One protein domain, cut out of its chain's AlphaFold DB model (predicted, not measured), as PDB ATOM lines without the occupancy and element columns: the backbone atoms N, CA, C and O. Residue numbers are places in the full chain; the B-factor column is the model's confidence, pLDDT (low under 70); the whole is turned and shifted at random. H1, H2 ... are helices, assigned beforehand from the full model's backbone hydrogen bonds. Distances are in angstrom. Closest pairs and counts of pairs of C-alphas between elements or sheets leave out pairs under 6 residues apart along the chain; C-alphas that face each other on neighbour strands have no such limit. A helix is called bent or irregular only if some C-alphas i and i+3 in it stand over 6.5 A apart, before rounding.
ATOM      1  N   LEU A  36      37.019 -15.233 -34.616       74.00
ATOM      2  CA  LEU A  36      35.851 -15.922 -34.053       74.00
ATOM      3  C   LEU A  36      35.254 -15.198 -32.822       74.00
ATOM      4  O   LEU A  36      34.035 -15.017 -32.798       74.00
ATOM      5  N   PRO A  37      36.048 -14.687 -31.849       76.06
ATOM      6  CA  PRO A  37      35.499 -13.932 -30.722       76.06
ATOM      7  C   PRO A  37      34.798 -12.634 -31.140       76.06
ATOM      8  O   PRO A  37      33.786 -12.282 -30.544       76.06
ATOM      9  N   CYS A  38      35.279 -11.939 -32.179       74.50
ATOM     10  CA  CYS A  38      34.653 -10.716 -32.691       74.50
ATOM     11  C   CYS A  38      33.303 -11.008 -33.378       74.50
ATOM     12  O   CYS A  38      32.313 -10.311 -33.128       74.50
ATOM     13  N   ARG A  39      33.226 -12.090 -34.169       75.88
ATOM     14  CA  ARG A  39      31.968 -12.562 -34.787       75.88
ATOM     15  C   ARG A  39      30.930 -12.952 -33.727       75.88
ATOM     16  O   ARG A  39      29.784 -12.511 -33.782       75.88
ATOM     17  N   VAL A  40      31.340 -13.709 -32.705       78.75
ATOM     18  CA  VAL A  40      30.451 -14.107 -31.597       78.75
ATOM     19  C   VAL A  40      30.020 -12.896 -30.760       78.75
ATOM     20  O   VAL A  40      28.836 -12.758 -30.453       78.75
ATOM     21  N   TYR A  41      30.944 -11.984 -30.435       80.62
ATOM     22  CA  TYR A  41      30.644 -10.765 -29.678       80.62
ATOM     23  C   TYR A  41      29.588  -9.900 -30.378       80.62
ATOM     24  O   TYR A  41      28.588  -9.522 -29.763       80.62
ATOM     25  N   THR A  42      29.776  -9.627 -31.673       76.75
ATOM     26  CA  THR A  42      28.851  -8.789 -32.450       76.75
ATOM     27  C   THR A  42      27.463  -9.423 -32.575       76.75
ATOM     28  O   THR A  42      26.472  -8.712 -32.421       76.75
ATOM     29  N   ILE A  43      27.347 -10.750 -32.717       78.19
ATOM     30  CA  ILE A  43      26.043 -11.444 -32.658       78.19
ATOM     31  C   ILE A  43      25.371 -11.273 -31.294       78.19
ATOM     32  O   ILE A  43      24.216 -10.848 -31.223       78.19
ATOM     33  N   VAL A  44      26.065 -11.599 -30.200       81.81
ATOM     34  CA  VAL A  44      25.456 -11.584 -28.861       81.81
ATOM     35  C   VAL A  44      25.001 -10.172 -28.488       81.81
ATOM     36  O   VAL A  44      23.885  -9.986 -27.998       81.81
ATOM     37  N   VAL A  45      25.841  -9.174 -28.757       79.00
ATOM     38  CA  VAL A  45      25.649  -7.806 -28.272       79.00
ATOM     39  C   VAL A  45      24.808  -6.946 -29.222       79.00
ATOM     40  O   VAL A  45      23.945  -6.210 -28.745       79.00
ATOM     41  N   MET A 298     -27.150  10.250 -13.404       75.00
ATOM     42  CA  MET A 298     -25.939   9.575 -12.922       75.00
ATOM     43  C   MET A 298     -25.539   8.418 -13.856       75.00
ATOM     44  O   MET A 298     -24.401   8.343 -14.323       75.00
ATOM     45  N   THR A 299     -26.496   7.556 -14.215       75.38
ATOM     46  CA  THR A 299     -26.279   6.426 -15.139       75.38
ATOM     47  C   THR A 299     -25.871   6.875 -16.546       75.38
ATOM     48  O   THR A 299     -24.927   6.317 -17.112       75.38
ATOM     49  N   LYS A 300     -26.492   7.927 -17.106       79.00
ATOM     50  CA  LYS A 300     -26.078   8.525 -18.394       79.00
ATOM     51  C   LYS A 300     -24.658   9.091 -18.334       79.00
ATOM     52  O   LYS A 300     -23.887   8.911 -19.281       79.00
ATOM     53  N   LEU A 301     -24.281   9.743 -17.233       80.25
ATOM     54  CA  LEU A 301     -22.943  10.306 -17.057       80.25
ATOM     55  C   LEU A 301     -21.883   9.196 -16.992       80.25
ATOM     56  O   LEU A 301     -20.897   9.272 -17.733       80.25
ATOM     57  N   LEU A 302     -22.129   8.137 -16.212       78.06
ATOM     58  CA  LEU A 302     -21.286   6.936 -16.139       78.06
ATOM     59  C   LEU A 302     -21.166   6.232 -17.502       78.06
ATOM     60  O   LEU A 302     -20.055   5.971 -17.964       78.06
ATOM     61  N   ALA A 303     -22.275   6.023 -18.219       78.56
ATOM     62  CA  ALA A 303     -22.250   5.470 -19.576       78.56
ATOM     63  C   ALA A 303     -21.430   6.345 -20.550       78.56
ATOM     64  O   ALA A 303     -20.707   5.830 -21.411       78.56
ATOM     65  N   SER A 304     -21.469   7.675 -20.395       79.12
ATOM     66  CA  SER A 304     -20.669   8.597 -21.212       79.12
ATOM     67  C   SER A 304     -19.163   8.505 -20.917       79.12
ATOM     68  O   SER A 304     -18.352   8.568 -21.848       79.12
ATOM     69  N   THR A 305     -18.760   8.341 -19.651       79.88
ATOM     70  CA  THR A 305     -17.344   8.224 -19.260       79.88
ATOM     71  C   THR A 305     -16.783   6.852 -19.629       79.88
ATOM     72  O   THR A 305     -15.672   6.773 -20.161       79.88
ATOM     73  N   GLU A 306     -17.583   5.794 -19.501       78.94
ATOM     74  CA  GLU A 306     -17.346   4.466 -20.076       78.94
ATOM     75  C   GLU A 306     -17.125   4.521 -21.593       78.94
ATOM     76  O   GLU A 306     -16.101   4.045 -22.091       78.94
ATOM     77  N   ALA A 307     -18.025   5.158 -22.348       79.56
ATOM     78  CA  ALA A 307     -17.884   5.303 -23.797       79.56
ATOM     79  C   ALA A 307     -16.604   6.074 -24.176       79.56
ATOM     80  O   ALA A 307     -15.877   5.666 -25.090       79.56
ATOM     81  N   LYS A 308     -16.269   7.146 -23.441       79.69
ATOM     82  CA  LYS A 308     -15.005   7.894 -23.587       79.69
ATOM     83  C   LYS A 308     -13.782   7.005 -23.279       79.69
ATOM     84  O   LYS A 308     -12.831   6.997 -24.067       79.69
ATOM     85  N   ARG A 309     -13.809   6.193 -22.212       78.62
ATOM     86  CA  ARG A 309     -12.750   5.223 -21.849       78.62
ATOM     87  C   ARG A 309     -12.576   4.144 -22.924       78.62
ATOM     88  O   ARG A 309     -11.457   3.925 -23.386       78.62
ATOM     89  N   ARG A 310     -13.668   3.525 -23.385       76.81
ATOM     90  CA  ARG A 310     -13.674   2.505 -24.453       76.81
ATOM     91  C   ARG A 310     -13.125   3.071 -25.775       76.81
ATOM     92  O   ARG A 310     -12.356   2.386 -26.450       76.81
ATOM     93  N   ARG A 311     -13.425   4.335 -26.118       77.38
ATOM     94  CA  ARG A 311     -12.824   5.048 -27.268       77.38
ATOM     95  C   ARG A 311     -11.307   5.240 -27.113       77.38
ATOM     96  O   ARG A 311     -10.580   4.892 -28.040       77.38
ATOM     97  N   ARG A 312     -10.821   5.706 -25.952       77.25
ATOM     98  CA  ARG A 312      -9.373   5.854 -25.675       77.25
ATOM     99  C   ARG A 312      -8.627   4.515 -25.753       77.25
ATOM    100  O   ARG A 312      -7.585   4.440 -26.393       77.25
ATOM    101  N   ILE A 313      -9.185   3.436 -25.196       76.88
ATOM    102  CA  ILE A 313      -8.595   2.088 -25.311       76.88
ATOM    103  C   ILE A 313      -8.497   1.672 -26.788       76.88
ATOM    104  O   ILE A 313      -7.417   1.296 -27.240       76.88
ATOM    105  N   LYS A 314      -9.575   1.817 -27.577       75.62
ATOM    106  CA  LYS A 314      -9.566   1.513 -29.023       75.62
ATOM    107  C   LYS A 314      -8.567   2.363 -29.828       75.62
ATOM    108  O   LYS A 314      -8.086   1.884 -30.850       75.62
ATOM    109  N   GLN A 315      -8.246   3.586 -29.395       77.19
ATOM    110  CA  GLN A 315      -7.192   4.413 -29.999       77.19
ATOM    111  C   GLN A 315      -5.794   3.886 -29.644       77.19
ATOM    112  O   GLN A 315      -4.996   3.647 -30.546       77.19
ATOM    113  N   ASN A 316      -5.531   3.606 -28.365       77.38
ATOM    114  CA  ASN A 316      -4.249   3.055 -27.911       77.38
ATOM    115  C   ASN A 316      -3.928   1.709 -28.589       77.38
ATOM    116  O   ASN A 316      -2.782   1.455 -28.942       77.38
ATOM    117  N   MET A 317      -4.941   0.872 -28.851       78.31
ATOM    118  CA  MET A 317      -4.773  -0.383 -29.603       78.31
ATOM    119  C   MET A 317      -4.322  -0.189 -31.058       78.31
ATOM    120  O   MET A 317      -3.743  -1.112 -31.622       78.31
ATOM    121  N   ARG A 318      -4.559   0.974 -31.682       79.38
ATOM    122  CA  ARG A 318      -4.045   1.265 -33.034       79.38
ATOM    123  C   ARG A 318      -2.553   1.560 -32.992       79.38
ATOM    124  O   ARG A 318      -1.804   0.900 -33.697       79.38
ATOM    125  N   ALA A 319      -2.132   2.454 -32.095       81.25
ATOM    126  CA  ALA A 319      -0.718   2.767 -31.889       81.25
ATOM    127  C   ALA A 319       0.101   1.504 -31.565       81.25
ATOM    128  O   ALA A 319       1.151   1.283 -32.158       81.25
ATOM    129  N   VAL A 320      -0.423   0.621 -30.706       81.94
ATOM    130  CA  VAL A 320       0.222  -0.671 -30.416       81.94
ATOM    131  C   VAL A 320       0.331  -1.538 -31.669       81.94
ATOM    132  O   VAL A 320       1.411  -2.040 -31.933       81.94
ATOM    133  N   ARG A 321      -0.733  -1.682 -32.475       80.62
ATOM    134  CA  ARG A 321      -0.686  -2.466 -33.727       80.62
ATOM    135  C   ARG A 321       0.324  -1.921 -34.740       80.62
ATOM    136  O   ARG A 321       0.933  -2.714 -35.447       80.62
ATOM    137  N   MET A 322       0.516  -0.603 -34.805       84.31
ATOM    138  CA  MET A 322       1.557   0.006 -35.642       84.31
ATOM    139  C   MET A 322       2.951  -0.370 -35.130       84.31
ATOM    140  O   MET A 322       3.768  -0.848 -35.906       84.31
ATOM    141  N   VAL A 323       3.200  -0.236 -33.821       84.62
ATOM    142  CA  VAL A 323       4.476  -0.632 -33.197       84.62
ATOM    143  C   VAL A 323       4.736  -2.136 -33.368       84.62
ATOM    144  O   VAL A 323       5.843  -2.512 -33.735       84.62
ATOM    145  N   THR A 324       3.717  -2.992 -33.204       83.56
ATOM    146  CA  THR A 324       3.779  -4.423 -33.552       83.56
ATOM    147  C   THR A 324       4.242  -4.616 -34.993       83.56
ATOM    148  O   THR A 324       5.171  -5.377 -35.231       83.56
ATOM    149  N   ALA A 325       3.601  -3.946 -35.955       86.12
ATOM    150  CA  ALA A 325       3.885  -4.137 -37.373       86.12
ATOM    151  C   ALA A 325       5.294  -3.669 -37.763       86.12
ATOM    152  O   ALA A 325       5.963  -4.378 -38.506       86.12
ATOM    153  N   VAL A 326       5.774  -2.542 -37.221       88.44
ATOM    154  CA  VAL A 326       7.164  -2.082 -37.413       88.44
ATOM    155  C   VAL A 326       8.159  -3.108 -36.861       88.44
ATOM    156  O   VAL A 326       9.110  -3.460 -37.550       88.44
ATOM    157  N   VAL A 327       7.927  -3.641 -35.656       85.31
ATOM    158  CA  VAL A 327       8.822  -4.637 -35.032       85.31
ATOM    159  C   VAL A 327       8.808  -5.975 -35.785       85.31
ATOM    160  O   VAL A 327       9.864  -6.558 -36.012       85.31
ATOM    161  N   VAL A 328       7.638  -6.453 -36.222       86.19
ATOM    162  CA  VAL A 328       7.522  -7.684 -37.027       86.19
ATOM    163  C   VAL A 328       8.160  -7.506 -38.408       86.19
ATOM    164  O   VAL A 328       8.852  -8.409 -38.865       86.19
ATOM    165  N   CYS A 329       7.990  -6.344 -39.049       89.94
ATOM    166  CA  CYS A 329       8.653  -6.011 -40.310       89.94
ATOM    167  C   CYS A 329      10.179  -5.993 -40.150       89.94
ATOM    168  O   CYS A 329      10.873  -6.669 -40.906       89.94
ATOM    169  N   TYR A 330      10.689  -5.310 -39.119       88.06
ATOM    170  CA  TYR A 330      12.118  -5.276 -38.807       88.06
ATOM    171  C   TYR A 330      12.702  -6.689 -38.711       88.06
ATOM    172  O   TYR A 330      13.663  -6.999 -39.412       88.06
ATOM    173  N   PHE A 331      12.079  -7.579 -37.930       85.69
ATOM    174  CA  PHE A 331      12.544  -8.962 -37.847       85.69
ATOM    175  C   PHE A 331      12.397  -9.727 -39.169       85.69
ATOM    176  O   PHE A 331      13.320 -10.443 -39.530       85.69
ATOM    177  N   ALA A 332      11.304  -9.566 -39.921       88.50
ATOM    178  CA  ALA A 332      11.104 -10.280 -41.187       88.50
ATOM    179  C   ALA A 332      12.162  -9.933 -42.254       88.50
ATOM    180  O   ALA A 332      12.638 -10.827 -42.949       88.50
ATOM    181  N   PHE A 333      12.556  -8.661 -42.360       91.12
ATOM    182  CA  PHE A 333      13.567  -8.210 -43.323       91.12
ATOM    183  C   PHE A 333      15.011  -8.438 -42.849       91.12
ATOM    184  O   PHE A 333      15.893  -8.641 -43.678       91.12
ATOM    185  N   TRP A 334      15.276  -8.449 -41.539       89.06
ATOM    186  CA  TRP A 334      16.625  -8.703 -41.016       89.06
ATOM    187  C   TRP A 334      16.925 -10.184 -40.724       89.06
ATOM    188  O   TRP A 334      18.092 -10.567 -40.697       89.06
ATOM    189  N   LEU A 335      15.911 -11.045 -40.563       88.69
ATOM    190  CA  LEU A 335      16.102 -12.482 -40.320       88.69
ATOM    191  C   LEU A 335      16.994 -13.179 -41.369       88.69
ATOM    192  O   LEU A 335      17.864 -13.934 -40.941       88.69
ATOM    193  N   PRO A 336      16.876 -12.930 -42.694       90.62
ATOM    194  CA  PRO A 336      17.774 -13.537 -43.680       90.62
ATOM    195  C   PRO A 336      19.245 -13.166 -43.453       90.62
ATOM    196  O   PRO A 336      20.112 -14.033 -43.525       90.62
ATOM    197  N   PHE A 337      19.522 -11.904 -43.107       87.00
ATOM    198  CA  PHE A 337      20.871 -11.440 -42.783       87.00
ATOM    199  C   PHE A 337      21.413 -12.147 -41.534       87.00
ATOM    200  O   PHE A 337      22.524 -12.670 -41.562       87.00
ATOM    201  N   PHE A 338      20.614 -12.250 -40.466       84.75
ATOM    202  CA  PHE A 338      21.023 -12.956 -39.247       84.75
ATOM    203  C   PHE A 338      21.232 -14.463 -39.466       84.75
ATOM    204  O   PHE A 338      22.156 -15.030 -38.889       84.75
ATOM    205  N   VAL A 339      20.427 -15.114 -40.314       87.94
ATOM    206  CA  VAL A 339      20.610 -16.533 -40.667       87.94
ATOM    207  C   VAL A 339      21.915 -16.741 -41.438       87.94
ATOM    208  O   VAL A 339      22.667 -17.649 -41.089       87.94
ATOM    209  N   CYS A 340      22.236 -15.887 -42.416       87.56
ATOM    210  CA  CYS A 340      23.536 -15.927 -43.092       87.56
ATOM    211  C   CYS A 340      24.694 -15.691 -42.111       87.56
ATOM    212  O   CYS A 340      25.621 -16.490 -42.073       87.56
ATOM    213  N   PHE A 341      24.616 -14.666 -41.260       82.06
ATOM    214  CA  PHE A 341      25.693 -14.321 -40.325       82.06
ATOM    215  C   PHE A 341      25.933 -15.400 -39.245       82.06
ATOM    216  O   PHE A 341      27.054 -15.582 -38.778       82.06
ATOM    217  N   ILE A 342      24.899 -16.171 -38.881       84.88
ATOM    218  CA  ILE A 342      25.035 -17.371 -38.035       84.88
ATOM    219  C   ILE A 342      25.634 -18.541 -38.831       84.88
ATOM    220  O   ILE A 342      26.531 -19.218 -38.334       84.88
ATOM    221  N   ALA A 343      25.174 -18.784 -40.063       86.50
ATOM    222  CA  ALA A 343      25.707 -19.849 -40.914       86.50
ATOM    223  C   ALA A 343      27.200 -19.646 -41.243       86.50
ATOM    224  O   ALA A 343      27.941 -20.624 -41.311       86.50
ATOM    225  N   GLU A 344      27.660 -18.395 -41.344       83.69
ATOM    226  CA  GLU A 344      29.062 -18.034 -41.587       83.69
ATOM    227  C   GLU A 344      30.016 -18.515 -40.471       83.69
ATOM    228  O   GLU A 344      31.192 -18.775 -40.717       83.69
ATOM    229  N   ILE A 345      29.511 -18.698 -39.243       81.88
ATOM    230  CA  ILE A 345      30.281 -19.250 -38.114       81.88
ATOM    231  C   ILE A 345      30.410 -20.777 -38.198       81.88
ATOM    232  O   ILE A 345      31.433 -21.323 -37.789       81.88
ATOM    233  N   PHE A 346      29.391 -21.473 -38.711       83.38
ATOM    234  CA  PHE A 346      29.362 -22.940 -38.763       83.38
ATOM    235  C   PHE A 346      29.940 -23.527 -40.056       83.38
ATOM    236  O   PHE A 346      30.467 -24.634 -40.035       83.38
ATOM    237  N   ILE A 347      29.802 -22.811 -41.175       83.62
ATOM    238  CA  ILE A 347      30.128 -23.294 -42.528       83.62
ATOM    239  C   ILE A 347      31.349 -22.552 -43.106       83.62
ATOM    240  O   ILE A 347      31.988 -23.041 -44.034       83.62
ATOM    241  N   GLY A 348      31.715 -21.400 -42.537       77.56
ATOM    242  CA  GLY A 348      32.757 -20.527 -43.070       77.56
ATOM    243  C   GLY A 348      32.206 -19.521 -44.082       77.56
ATOM    244  O   GLY A 348      31.058 -19.094 -43.998       77.56
ATOM    245  N   GLU A 349      33.045 -19.092 -45.020       79.25
ATOM    246  CA  GLU A 349      32.756 -17.953 -45.894       79.25
ATOM    247  C   GLU A 349      31.584 -18.217 -46.862       79.25
ATOM    248  O   GLU A 349      31.607 -19.134 -47.685       79.25
ATOM    249  N   ILE A 350      30.536 -17.394 -46.763       84.50
ATOM    250  CA  ILE A 350      29.352 -17.458 -47.629       84.50
ATOM    251  C   ILE A 350      29.597 -16.620 -48.888       84.50
ATOM    252  O   ILE A 350      30.121 -15.511 -48.802       84.50
ATOM    253  N   ARG A 351      29.150 -17.117 -50.057       88.44
ATOM    254  CA  ARG A 351      29.185 -16.391 -51.345       88.44
ATOM    255  C   ARG A 351      28.757 -14.931 -51.176       88.44
ATOM    256  O   ARG A 351      27.606 -14.668 -50.824       88.44
ATOM    257  N   GLU A 352      29.649 -14.011 -51.537       86.25
ATOM    258  CA  GLU A 352      29.466 -12.558 -51.417       86.25
ATOM    259  C   GLU A 352      28.120 -12.074 -51.985       86.25
ATOM    260  O   GLU A 352      27.442 -11.246 -51.382       86.25
ATOM    261  N   GLU A 353      27.677 -12.644 -53.109       89.69
ATOM    262  CA  GLU A 353      26.381 -12.340 -53.725       89.69
ATOM    263  C   GLU A 353      25.197 -12.566 -52.776       89.69
ATOM    264  O   GLU A 353      24.291 -11.736 -52.724       89.69
ATOM    265  N   ILE A 354      25.201 -13.665 -52.012       89.19
ATOM    266  CA  ILE A 354      24.140 -13.997 -51.052       89.19
ATOM    267  C   ILE A 354      24.148 -12.956 -49.933       89.19
ATOM    268  O   ILE A 354      23.109 -12.360 -49.647       89.19
ATOM    269  N   THR A 355      25.327 -12.678 -49.370       86.38
ATOM    270  CA  THR A 355      25.549 -11.657 -48.333       86.38
ATOM    271  C   THR A 355      25.085 -10.272 -48.799       86.38
ATOM    272  O   THR A 355      24.380  -9.569 -48.069       86.38
ATOM    273  N   ARG A 356      25.377  -9.904 -50.053       88.19
ATOM    274  CA  ARG A 356      24.901  -8.676 -50.706       88.19
ATOM    275  C   ARG A 356      23.374  -8.644 -50.810       88.19
ATOM    276  O   ARG A 356      22.774  -7.634 -50.449       88.19
ATOM    277  N   TYR A 357      22.733  -9.729 -51.252       92.88
ATOM    278  CA  TYR A 357      21.271  -9.789 -51.349       92.88
ATOM    279  C   TYR A 357      20.585  -9.698 -49.978       92.88
ATOM    280  O   TYR A 357      19.651  -8.909 -49.836       92.88
ATOM    281  N   VAL A 358      21.046 -10.416 -48.945       91.88
ATOM    282  CA  VAL A 358      20.420 -10.317 -47.610       91.88
ATOM    283  C   VAL A 358      20.657  -8.962 -46.937       91.88
ATOM    284  O   VAL A 358      19.771  -8.484 -46.228       91.88
ATOM    285  N   ASN A 359      21.776  -8.287 -47.217       88.31
ATOM    286  CA  ASN A 359      21.997  -6.904 -46.786       88.31
ATOM    287  C   ASN A 359      21.011  -5.930 -47.470       88.31
ATOM    288  O   ASN A 359      20.378  -5.115 -46.800       88.31
ATOM    289  N   ILE A 360      20.781  -6.071 -48.784       92.94
ATOM    290  CA  ILE A 360      19.763  -5.287 -49.515       92.94
ATOM    291  C   ILE A 360      18.359  -5.502 -48.919       92.94
ATOM    292  O   ILE A 360      17.607  -4.538 -48.764       92.94
ATOM    293  N   ILE A 361      18.012  -6.733 -48.522       92.75
ATOM    294  CA  ILE A 361      16.740  -7.032 -47.843       92.75
ATOM    295  C   ILE A 361      16.685  -6.344 -46.462       92.75
ATOM    296  O   ILE A 361      15.699  -5.670 -46.163       92.75
ATOM    297  N   GLY A 362      17.748  -6.403 -45.653       89.81
ATOM    298  CA  GLY A 362      17.821  -5.689 -44.367       89.81
ATOM    299  C   GLY A 362      17.633  -4.169 -44.506       89.81
ATOM    300  O   GLY A 362      16.877  -3.552 -43.745       89.81
ATOM    301  N   LEU A 363      18.245  -3.564 -45.531       88.88
ATOM    302  CA  LEU A 363      18.086  -2.145 -45.872       88.88
ATOM    303  C   LEU A 363      16.656  -1.802 -46.334       88.88
ATOM    304  O   LEU A 363      16.130  -0.744 -45.973       88.88
ATOM    305  N   ALA A 364      15.991  -2.702 -47.068       91.88
ATOM    306  CA  ALA A 364      14.625  -2.505 -47.563       91.88
ATOM    307  C   ALA A 364      13.583  -2.317 -46.439       91.88
ATOM    308  O   ALA A 364      12.577  -1.639 -46.654       91.88
ATOM    309  N   ASN A 365      13.848  -2.793 -45.215       90.38
ATOM    310  CA  ASN A 365      13.005  -2.516 -44.044       90.38
ATOM    311  C   ASN A 365      12.719  -1.012 -43.847       90.38
ATOM    312  O   ASN A 365      11.613  -0.620 -43.469       90.38
ATOM    313  N   SER A 366      13.702  -0.148 -44.127       89.75
ATOM    314  CA  SER A 366      13.539   1.307 -44.020       89.75
ATOM    315  C   SER A 366      12.491   1.846 -44.999       89.75
ATOM    316  O   SER A 366      11.729   2.746 -44.640       89.75
ATOM    317  N   VAL A 367      12.397   1.247 -46.192       90.62
ATOM    318  CA  VAL A 367      11.410   1.575 -47.234       90.62
ATOM    319  C   VAL A 367      10.003   1.142 -46.816       90.62
ATOM    320  O   VAL A 367       9.037   1.836 -47.123       90.62
ATOM    321  N   CYS A 368       9.861   0.047 -46.062       87.88
ATOM    322  CA  CYS A 368       8.562  -0.449 -45.600       87.88
ATOM    323  C   CYS A 368       7.873   0.467 -44.570       87.88
ATOM    324  O   CYS A 368       6.642   0.512 -44.523       87.88
ATOM    325  N   ASN A 369       8.629   1.226 -43.768       87.88
ATOM    326  CA  ASN A 369       8.081   2.044 -42.678       87.88
ATOM    327  C   ASN A 369       6.981   3.043 -43.124       87.88
ATOM    328  O   ASN A 369       5.894   3.006 -42.539       87.88
ATOM    329  N   PRO A 370       7.168   3.882 -44.169       88.88
ATOM    330  CA  PRO A 370       6.097   4.698 -44.752       88.88
ATOM    331  C   PRO A 370       4.802   3.932 -45.067       88.88
ATOM    332  O   PRO A 370       3.717   4.397 -44.714       88.88
ATOM    333  N   PHE A 371       4.894   2.740 -45.667       88.44
ATOM    334  CA  PHE A 371       3.723   1.923 -46.009       88.44
ATOM    335  C   PHE A 371       3.026   1.371 -44.761       88.44
ATOM    336  O   PHE A 371       1.797   1.390 -44.686       88.44
ATOM    337  N   ILE A 372       3.786   0.956 -43.742       88.38
ATOM    338  CA  ILE A 372       3.242   0.525 -42.445       88.38
ATOM    339  C   ILE A 372       2.412   1.655 -41.820       88.38
ATOM    340  O   ILE A 372       1.273   1.425 -41.406       88.38
ATOM    341  N   TYR A 373       2.920   2.891 -41.815       87.88
ATOM    342  CA  TYR A 373       2.165   4.045 -41.317       87.88
ATOM    343  C   TYR A 373       0.934   4.361 -42.185       87.88
ATOM    344  O   TYR A 373      -0.152   4.578 -41.641       87.88
ATOM    345  N   ALA A 374       1.068   4.333 -43.515       85.69
ATOM    346  CA  ALA A 374      -0.014   4.629 -44.459       85.69
ATOM    347  C   ALA A 374      -1.172   3.610 -44.433       85.69
ATOM    348  O   ALA A 374      -2.320   3.986 -44.685       85.69
ATOM    349  N   LEU A 375      -0.892   2.338 -44.124       84.19
ATOM    350  CA  LEU A 375      -1.882   1.253 -44.124       84.19
ATOM    351  C   LEU A 375      -2.532   1.023 -42.748       84.19
ATOM    352  O   LEU A 375      -3.732   0.746 -42.679       84.19
ATOM    353  N   LEU A 376      -1.781   1.135 -41.643       80.94
ATOM    354  CA  LEU A 376      -2.262   0.724 -40.311       80.94
ATOM    355  C   LEU A 376      -2.895   1.844 -39.469       80.94
ATOM    356  O   LEU A 376      -3.660   1.531 -38.549       80.94
ATOM    357  N   ASP A 377      -2.673   3.126 -39.785       80.88
ATOM    358  CA  ASP A 377      -3.438   4.232 -39.189       80.88
ATOM    359  C   ASP A 377      -4.200   5.049 -40.233       80.88
ATOM    360  O   ASP A 377      -3.636   5.693 -41.112       80.88
ATOM    361  N   ARG A 378      -5.521   5.124 -40.042       77.56
ATOM    362  CA  ARG A 378      -6.421   5.965 -40.836       77.56
ATOM    363  C   ARG A 378      -6.078   7.458 -40.778       77.56
ATOM    364  O   ARG A 378      -6.497   8.178 -41.676       77.56
ATOM    365  N   ARG A 379      -5.352   7.940 -39.760       79.38
ATOM    366  CA  ARG A 379      -4.865   9.333 -39.713       79.38
ATOM    367  C   ARG A 379      -3.794   9.584 -40.768       79.38
ATOM    368  O   ARG A 379      -3.978  10.460 -41.605       79.38
ATOM    369  N   TYR A 380      -2.732   8.778 -40.754       82.25
ATOM    370  CA  TYR A 380      -1.667   8.831 -41.754       82.25
ATOM    371  C   TYR A 380      -2.223   8.512 -43.145       82.25
ATOM    372  O   TYR A 380      -2.019   9.295 -44.061       82.25
ATOM    373  N   SER A 381      -3.030   7.455 -43.285       83.31
ATOM    374  CA  SER A 381      -3.720   7.102 -44.538       83.31
ATOM    375  C   SER A 381      -4.530   8.266 -45.136       83.31
ATOM    376  O   SER A 381      -4.434   8.547 -46.328       83.31
ATOM    377  N   SER A 382      -5.285   8.999 -44.306       82.88
ATOM    378  CA  SER A 382      -6.054  10.176 -44.741       82.88
ATOM    379  C   SER A 382      -5.159  11.365 -45.114       82.88
ATOM    380  O   SER A 382      -5.445  12.067 -46.080       82.88
ATOM    381  N   ALA A 383      -4.044  11.570 -44.403       85.38
ATOM    382  CA  ALA A 383      -3.059  12.593 -44.750       85.38
ATOM    383  C   ALA A 383      -2.355  12.277 -46.083       85.38
ATOM    384  O   ALA A 383      -2.327  13.130 -46.963       85.38
ATOM    385  N   TYR A 384      -1.876  11.041 -46.274       86.62
ATOM    386  CA  TYR A 384      -1.309  10.580 -47.545       86.62
ATOM    387  C   TYR A 384      -2.309  10.728 -48.693       86.62
ATOM    388  O   TYR A 384      -1.956  11.281 -49.726       86.62
ATOM    389  N   ARG A 385      -3.572  10.312 -48.508       85.12
ATOM    390  CA  ARG A 385      -4.607  10.462 -49.542       85.12
ATOM    391  C   ARG A 385      -4.868  11.927 -49.898       85.12
ATOM    392  O   ARG A 385      -4.994  12.229 -51.076       85.12
ATOM    393  N   ARG A 386      -4.884  12.839 -48.920       84.62
ATOM    394  CA  ARG A 386      -5.008  14.283 -49.181       84.62
ATOM    395  C   ARG A 386      -3.821  14.852 -49.951       84.62
ATOM    396  O   ARG A 386      -4.029  15.613 -50.887       84.62
ATOM    397  N   ILE A 387      -2.598  14.461 -49.589       87.38
ATOM    398  CA  ILE A 387      -1.373  14.883 -50.285       87.38
ATOM    399  C   ILE A 387      -1.382  14.379 -51.736       87.38
ATOM    400  O   ILE A 387      -1.158  15.166 -52.650       87.38
ATOM    401  N   LEU A 388      -1.707  13.099 -51.952       86.38
ATOM    402  CA  LEU A 388      -1.759  12.468 -53.278       86.38
ATOM    403  C   LEU A 388      -2.902  12.999 -54.160       86.38
ATOM    404  O   LEU A 388      -2.731  13.099 -55.369       86.38
ATOM    405  N   ASN A 389      -4.040  13.371 -53.568       88.44
ATOM    406  CA  ASN A 389      -5.162  14.002 -54.274       88.44
ATOM    407  C   ASN A 389      -4.995  15.528 -54.455       88.44
ATOM    408  O   ASN A 389      -5.891  16.172 -54.998       88.44
ATOM    409  N   CYS A 390      -3.917  16.130 -53.935       81.06
ATOM    410  CA  CYS A 390      -3.755  17.584 -53.791       81.06
ATOM    411  C   CYS A 390      -4.939  18.294 -53.085       81.06
ATOM    412  O   CYS A 390      -5.186  19.483 -53.293       81.06
ATOM    413  N   GLU A 391      -5.650  17.588 -52.199       72.94
ATOM    414  CA  GLU A 391      -6.726  18.130 -51.363       72.94
ATOM    415  C   GLU A 391      -6.143  19.007 -50.244       72.94
ATOM    416  O   GLU A 391      -5.982  18.579 -49.092       72.94
ATOM    417  N   ALA A 392      -5.831  20.257 -50.585       67.44
ATOM    418  CA  ALA A 392      -5.447  21.277 -49.621       67.44
ATOM    419  C   ALA A 392      -6.503  21.411 -48.507       67.44
ATOM    420  O   ALA A 392      -7.712  21.386 -48.752       67.44
ATOM    421  N   THR A 393      -6.051  21.588 -47.263       58.88
ATOM    422  CA  THR A 393      -6.925  21.987 -46.152       58.88
ATOM    423  C   THR A 393      -7.433  23.404 -46.381       58.88
ATOM    424  O   THR A 393      -6.721  24.367 -46.099       58.88
ATOM    425  N   ARG A 394      -8.653  23.480 -46.909       47.53
ATOM    426  CA  ARG A 394      -9.483  24.679 -47.039       47.53
ATOM    427  C   ARG A 394     -10.249  24.969 -45.748       47.53
ATOM    428  O   ARG A 394     -10.530  23.987 -45.017       47.53
TER     429      ARG A 394
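This is residues 36 to 45 and 298 to 394 of the 394 residues of the protein "G_PROTEIN_RECEP_F1_2 domain-containing protein" of Opisthorchis viverrini (UniProt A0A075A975). The model is a long helical hairpin: H3 folds back alongside residues 318 to 340 of the long, bent helix H2, whose residues 298 to 314 stick out free. At one end of H3 the short H4 turns off at a corner; toward its other end short H1 lies near H2's second arm. The printed part has 107 residues with four named helices, H1, H2, H3, H4 along the chain, and no named strand: all helix. It is extended, with a radius of gyration of the C-alphas of 22.2 A, and flat, spanning 71 by 40 by 16 A.

Start with H1, residues 36 to 45, then find H2, residues 298 to 347, assigned as one helix by its hydrogen bonds but bent: C-alphas 333 and 336 are 6.8 A apart, and its arms H2a, residues 298 to 333, and H2b, residues 336 to 347, stand at a steep tilt of 43 degrees. H1 is close to but not clearly touching H2b; their closest C-alphas, Leu 36 and Ile 345, are 7.7 A apart. H2b forms a hairpin with H3, residues 352 to 376, closest at C-alphas Phe 337 and Val 358, 5.0 A, at a shallow tilt of 26 degrees, opposite ways. With residues 318 to 333 alone H2a touches H3, closest at C-alphas Phe 333 and Gly 362, 5.1 A. H3 is only just irregular, C-alphas 367 and 370 being 6.6 A apart, with a kink of 42 degrees near residue 370. H4, residues 378 to 388, touches H3 only at the corner, C-alphas Ala 374 and Ser 381 closest at 4.5 A, about perpendicular at 81 degrees. Every O i to N i+4 pair is within hydrogen-bond range in H1 and H4; it is 31 of 32 in H2a, 6 of 8 in H2b and 15 of 21 in H3.

Find C-alpha 36 at (35.851, -15.922, -34.053), where H1 begins. H2a runs 52.9 A from C-alpha 298 at (-25.939, 9.575, -12.922), and H3 36.1 A. H4 ends at C-alpha 388, (-1.759, 12.468, -53.278).

The C-alphas farthest apart, Met 298 and Glu 349, are 72.7 A apart. Residues 46 to 297 are not printed; C-alphas 45 and 298 are 56.6 A apart across the cut. The links H2 to H3 and H3 to H4 are tight. Confidence is under 70 at residues 392 to 394.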